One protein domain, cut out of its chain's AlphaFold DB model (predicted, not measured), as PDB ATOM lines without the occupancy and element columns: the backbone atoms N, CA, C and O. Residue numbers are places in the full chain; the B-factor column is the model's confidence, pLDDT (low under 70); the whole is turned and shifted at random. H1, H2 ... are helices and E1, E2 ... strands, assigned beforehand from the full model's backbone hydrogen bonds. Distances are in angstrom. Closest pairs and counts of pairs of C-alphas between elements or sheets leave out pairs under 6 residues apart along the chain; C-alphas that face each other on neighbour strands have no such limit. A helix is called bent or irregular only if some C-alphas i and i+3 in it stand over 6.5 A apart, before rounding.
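This is residues 33 to 77 of the 87 residues of an uncharacterized protein of Serratia sp. Leaf51 (UniProt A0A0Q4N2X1). A long helix, H1, and a small two-stranded hairpin, E1 and E2, make two sides of an elongated body, and the short helix H2 sits between them, set across H1. The printed part has 45 residues, with two named helices and two named strands in the order H1, H2, E1, E2 along the chain; the sheet, in the order E1, E2, is antiparallel. The class is mixed, helices and strands. The whole is compact, with a radius of gyration of the C-alphas of 9.7 A, and spans 30 by 16 by 14 A.

E1, residues 67 to 70, and E2, residues 73 to 76, form a hairpin, antiparallel at 165 degrees between their directions. N 68 and O 75, 2.9 A apart, and N 73 and O 70, also 2.9 A, are within hydrogen-bond range. H2, residues 56 to 63, comes nearest to E1 with the C-alphas of Pro 62 and Ile 68, 6.8 A, and to E2 with those of Pro 62 and Ser 76, 7.3 A. H1, residues 34 to 48, touches H2, the closest C-alphas being those of Glu 36 and Gly 63, 5.2 A. Their lines stand about perpendicular, only just, at 71 degrees. H1 is apart from E1 and from E2. O i to N i+4 pairs are within hydrogen-bond range in 9 of 11 cases in H1 and 2 of 4 in H2.

E1 measures 9.8 A and E2 9.9 A, ending at C-alpha 76 (3.860, 43.600, 81.486). H2 measures 11.0 A. H1 runs 22.3 A from C-alpha 34 (20.485, 54.246, 82.239) to C-alpha 48 (11.465, 37.499, 93.831); it is irregular, but only just, with C-alphas 38 and 41 6.7 A apart.

The two C-alphas farthest apart are those of Thr 34 and Gly 72, 30.5 A. The printed part has no cut. The links H2 to E1 and E1 to E2 are tight, and H1 to H2 is short. Mean pLDDT of the printed part is 78.2; residues 56 to 57 and 70 to 71 are under 70.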
ATOM      1  N   THR A  33      19.866  51.498  78.216       81.06
ATOM      2  CA  THR A  33      19.922  52.883  78.689       81.06
ATOM      3  C   THR A  33      19.976  52.932  80.219       81.06
ATOM      4  O   THR A  33      19.634  51.969  80.909       81.06
ATOM      5  N   THR A  34      20.423  54.056  80.780       79.12
ATOM      6  CA  THR A  34      20.485  54.246  82.239       79.12
ATOM      7  C   THR A  34      19.119  54.069  82.899       79.12
ATOM      8  O   THR A  34      19.032  53.514  83.991       79.12
ATOM      9  N   GLU A  35      18.054  54.507  82.231       80.06
ATOM     10  CA  GLU A  35      16.701  54.426  82.768       80.06
ATOM     11  C   GLU A  35      16.160  52.988  82.733       80.06
ATOM     12  O   GLU A  35      15.598  52.523  83.722       80.06
ATOM     13  N   GLU A  36      16.413  52.237  81.653       79.31
ATOM     14  CA  GLU A  36      16.074  50.806  81.587       79.31
ATOM     15  C   GLU A  36      16.842  50.012  82.657       79.31
ATOM     16  O   GLU A  36      16.270  49.161  83.337       79.31
ATOM     17  N   ARG A  37      18.126  50.335  82.889       82.69
ATOM     18  CA  ARG A  37      18.919  49.735  83.980       82.69
ATOM     19  C   ARG A  37      18.343  50.033  85.363       82.69
ATOM     20  O   ARG A  37      18.473  49.199  86.254       82.69
ATOM     21  N   ALA A  38      17.724  51.195  85.554       84.94
ATOM     22  CA  ALA A  38      17.110  51.564  86.825       84.94
ATOM     23  C   ALA A  38      15.821  50.770  87.116       84.94
ATOM     24  O   ALA A  38      15.477  50.585  88.283       84.94
ATOM     25  N   GLN A  39      15.136  50.260  86.085       81.88
ATOM     26  CA  GLN A  39      13.951  49.410  86.247       81.88
ATOM     27  C   GLN A  39      14.288  47.959  86.613       81.88
ATOM     28  O   GLN A  39      13.506  47.314  87.308       81.88
ATOM     29  N   ILE A  40      15.456  47.451  86.202       84.31
ATOM     30  CA  ILE A  40      15.903  46.072  86.477       84.31
ATOM     31  C   ILE A  40      15.743  45.656  87.950       84.31
ATOM     32  O   ILE A  40      15.092  44.641  88.188       84.31
ATOM     33  N   PRO A  41      16.247  46.404  88.953       85.81
ATOM     34  CA  PRO A  41      16.093  46.002  90.351       85.81
ATOM     35  C   PRO A  41      14.627  45.994  90.815       85.81
ATOM     36  O   PRO A  41      14.271  45.214  91.694       85.81
ATOM     37  N   GLN A  42      13.758  46.829  90.230       85.44
ATOM     38  CA  GLN A  42      12.321  46.812  90.535       85.44
ATOM     39  C   GLN A  42      11.664  45.545  89.976       85.44
ATOM     40  O   GLN A  42      10.915  44.876  90.686       85.44
ATOM     41  N   ILE A  43      11.996  45.185  88.730       82.75
ATOM     42  CA  ILE A  43      11.538  43.950  88.081       82.75
ATOM     43  C   ILE A  43      12.019  42.727  88.873       82.75
ATOM     44  O   ILE A  43      11.229  41.835  89.170       82.75
ATOM     45  N   GLU A  44      13.289  42.706  89.276       84.81
ATOM     46  CA  GLU A  44      13.879  41.616  90.055       84.81
ATOM     47  C   GLU A  44      13.183  41.436  91.410       84.81
ATOM     48  O   GLU A  44      12.788  40.324  91.759       84.81
ATOM     49  N   GLN A  45      12.951  42.524  92.155       85.31
ATOM     50  CA  GLN A  45      12.210  42.468  93.420       85.31
ATOM     51  C   GLN A  45      10.790  41.935  93.239       85.31
ATOM     52  O   GLN A  45      10.281  41.199  94.086       85.31
ATOM     53  N   GLU A  46      10.123  42.317  92.153       83.88
ATOM     54  CA  GLU A  46       8.796  41.809  91.845       83.88
ATOM     55  C   GLU A  46       8.795  40.321  91.505       83.88
ATOM     56  O   GLU A  46       7.899  39.613  91.954       83.88
ATOM     57  N   LEU A  47       9.782  39.839  90.751       83.56
ATOM     58  CA  LEU A  47       9.929  38.419  90.433       83.56
ATOM     59  C   LEU A  47      10.270  37.597  91.679       83.56
ATOM     60  O   LEU A  47       9.672  36.543  91.898       83.56
ATOM     61  N   LEU A  48      11.115  38.133  92.562       86.06
ATOM     62  CA  LEU A  48      11.465  37.499  93.831       86.06
ATOM     63  C   LEU A  48      10.245  37.321  94.752       86.06
ATOM     64  O   LEU A  48      10.138  36.305  95.430       86.06
ATOM     65  N   LYS A  49       9.278  38.256  94.746       86.12
ATOM     66  CA  LYS A  49       7.997  38.097  95.476       86.12
ATOM     67  C   LYS A  49       7.176  36.900  94.994       86.12
ATOM     68  O   LYS A  49       6.341  36.398  95.740       86.12
ATOM     69  N   HIS A  50       7.391  36.473  93.755       83.31
ATOM     70  CA  HIS A  50       6.763  35.299  93.161       83.31
ATOM     71  C   HIS A  50       7.669  34.057  93.217       83.31
ATOM     72  O   HIS A  50       7.345  33.058  92.584       83.31
ATOM     73  N   ASP A  51       8.778  34.117  93.968       83.88
ATOM     74  CA  ASP A  51       9.813  33.076  94.072       83.88
ATOM     75  C   ASP A  51      10.483  32.735  92.724       83.88
ATOM     76  O   ASP A  51      11.025  31.650  92.517       83.88
ATOM     77  N   ILE A  52      10.458  33.682  91.778       81.25
ATOM     78  CA  ILE A  52      11.064  33.535  90.453       81.25
ATOM     79  C   ILE A  52      12.476  34.118  90.496       81.25
ATOM     80  O   ILE A  52      12.664  35.317  90.709       81.25
ATOM     81  N   LYS A  53      13.477  33.270  90.247       81.38
ATOM     82  CA  LYS A  53      14.860  33.697  90.008       81.38
ATOM     83  C   LYS A  53      15.062  33.891  88.511       81.38
ATOM     84  O   LYS A  53      15.114  32.905  87.786       81.38
ATOM     85  N   ALA A  54      15.154  35.143  88.079       73.62
ATOM     86  CA  ALA A  54      15.434  35.478  86.689       73.62
ATOM     87  C   ALA A  54      16.939  35.594  86.432       73.62
ATOM     88  O   ALA A  54      17.687  36.097  87.273       73.62
ATOM     89  N   GLU A  55      17.378  35.149  85.259       77.06
ATOM     90  CA  GLU A  55      18.733  35.418  84.777       77.06
ATOM     91  C   GLU A  55      18.858  36.839  84.205       77.06
ATOM     92  O   GLU A  55      17.869  37.494  83.879       77.06
ATOM     93  N   GLN A  56      20.092  37.332  84.037       69.62
ATOM     94  CA  GLN A  56      20.336  38.699  83.555       69.62
ATOM     95  C   GLN A  56      19.587  39.014  82.255       69.62
ATOM     96  O   GLN A  56      18.919  40.040  82.184       69.62
ATOM     97  N   TRP A  57      19.638  38.127  81.256       68.50
ATOM     98  CA  TRP A  57      18.976  38.344  79.963       68.50
ATOM     99  C   TRP A  57      17.441  38.392  80.075       68.50
ATOM    100  O   TRP A  57      16.789  39.098  79.304       68.50
ATOM    101  N   GLU A  58      16.865  37.700  81.063       76.00
ATOM    102  CA  GLU A  58      15.426  37.693  81.348       76.00
ATOM    103  C   GLU A  58      14.964  38.977  82.039       76.00
ATOM    104  O   GLU A  58      13.786  39.304  81.962       76.00
ATOM    105  N   LEU A  59      15.874  39.721  82.680       78.38
ATOM    106  CA  LEU A  59      15.603  41.028  83.291       78.38
ATOM    107  C   LEU A  59      15.770  42.192  82.302       78.38
ATOM    108  O   LEU A  59      15.115  43.228  82.454       78.38
ATOM    109  N   GLU A  60      16.598  42.034  81.265       78.44
ATOM    110  CA  GLU A  60      16.787  43.075  80.244       78.44
ATOM    111  C   GLU A  60      15.584  43.197  79.299       78.44
ATOM    112  O   GLU A  60      15.206  44.305  78.915       78.44
ATOM    113  N   ALA A  61      14.967  42.073  78.915       76.00
ATOM    114  CA  ALA A  61      13.820  42.081  78.006       76.00
ATOM    115  C   ALA A  61      12.597  42.844  78.576       76.00
ATOM    116  O   ALA A  61      12.040  43.684  77.865       76.00
ATOM    117  N   PRO A  62      12.186  42.645  79.840       75.25
ATOM    118  CA  PRO A  62      11.085  43.377  80.462       75.25
ATOM    119  C   PRO A  62      11.409  44.850  80.694       75.25
ATOM    120  O   PRO A  62      10.534  45.685  80.495       75.25
ATOM    121  N   GLY A  63      12.662  45.193  81.025       73.44
ATOM    122  CA  GLY A  63      13.100  46.595  81.112       73.44
ATOM    123  C   GLY A  63      12.946  47.355  79.787       73.44
ATOM    124  O   GLY A  63      12.714  48.559  79.779       73.44
ATOM    125  N   ARG A  64      12.988  46.643  78.653       73.00
ATOM    126  CA  ARG A  64      12.709  47.179  77.306       73.00
ATOM    127  C   ARG A  64      11.222  47.150  76.922       73.00
ATOM    128  O   ARG A  64      10.881  47.498  75.794       73.00
ATOM    129  N   GLY A  65      10.335  46.719  77.819       73.94
ATOM    130  CA  GLY A  65       8.891  46.628  77.586       73.94
ATOM    131  C   GLY A  65       8.375  45.253  77.149       73.94
ATOM    132  O   GLY A  65       7.232  45.146  76.696       73.94
ATOM    133  N   ALA A  66       9.179  44.188  77.248       75.44
ATOM    134  CA  ALA A  66       8.691  42.836  76.982       75.44
ATOM    135  C   ALA A  66       7.728  42.352  78.079       75.44
ATOM    136  O   ALA A  66       7.805  42.741  79.246       75.44
ATOM    137  N   LYS A  67       6.823  41.447  77.696       78.31
ATOM    138  CA  LYS A  67       5.938  40.747  78.632       78.31
ATOM    139  C   LYS A  67       6.610  39.462  79.099       78.31
ATOM    140  O   LYS A  67       7.066  38.683  78.266       78.31
ATOM    141  N   ILE A  68       6.615  39.219  80.406       76.19
ATOM    142  CA  ILE A  68       7.030  37.933  80.976       76.19
ATOM    143  C   ILE A  68       5.784  37.083  81.190       76.19
ATOM    144  O   ILE A  68       4.833  37.529  81.832       76.19
ATOM    145  N   SER A  69       5.807  35.853  80.680       75.19
ATOM    146  CA  SER A  69       4.845  34.810  81.029       75.19
ATOM    147  C   SER A  69       5.560  33.686  81.777       75.19
ATOM    148  O   SER A  69       6.354  32.969  81.169       75.19
ATOM    149  N   PHE A  70       5.278  33.507  83.067       68.38
ATOM    150  CA  PHE A  70       5.848  32.421  83.872       68.38
ATOM    151  C   PHE A  70       4.754  31.716  84.671       68.38
ATOM    152  O   PHE A  70       4.044  32.356  85.441       68.38
ATOM    153  N   GLY A  71       4.580  30.405  84.478       63.31
ATOM    154  CA  GLY A  71       3.633  29.602  85.268       63.31
ATOM    155  C   GLY A  71       2.179  30.108  85.270       63.31
ATOM    156  O   GLY A  71       1.470  29.904  86.248       63.31
ATOM    157  N   GLY A  72       1.739  30.803  84.213       71.81
ATOM    158  CA  GLY A  72       0.408  31.427  84.124       71.81
ATOM    159  C   GLY A  72       0.339  32.889  84.590       71.81
ATOM    160  O   GLY A  72      -0.663  33.556  84.341       71.81
ATOM    161  N   LEU A  73       1.403  33.425  85.195       72.19
ATOM    162  CA  LEU A  73       1.535  34.847  85.500       72.19
ATOM    163  C   LEU A  73       2.004  35.590  84.246       72.19
ATOM    164  O   LEU A  73       3.111  35.352  83.766       72.19
ATOM    165  N   VAL A  74       1.174  36.496  83.727       74.12
ATOM    166  CA  VAL A  74       1.561  37.424  82.657       74.12
ATOM    167  C   VAL A  74       1.802  38.791  83.277       74.12
ATOM    168  O   VAL A  74       0.862  39.427  83.754       74.12
ATOM    169  N   LYS A  75       3.053  39.252  83.263       73.38
ATOM    170  CA  LYS A  75       3.430  40.575  83.764       73.38
ATOM    171  C   LYS A  75       3.993  41.423  82.633       73.38
ATOM    172  O   LYS A  75       4.877  40.993  81.896       73.38
ATOM    173  N   SER A  76       3.429  42.616  82.475       74.44
ATOM    174  CA  SER A  76       3.860  43.600  81.486       74.44
ATOM    175  C   SER A  76       4.532  44.741  82.221       74.44
ATOM    176  O   SER A  76       3.916  45.350  83.094       74.44
ATOM    177  N   PHE A  77       5.766  45.041  81.845       74.69
ATOM    178  CA  PHE A  77       6.466  46.237  82.291       74.69
ATOM    179  C   PHE A  77       6.376  47.266  81.170       74.69
ATOM    180  O   PHE A  77       6.491  46.916  79.995       74.69
TER     181      PHE A  77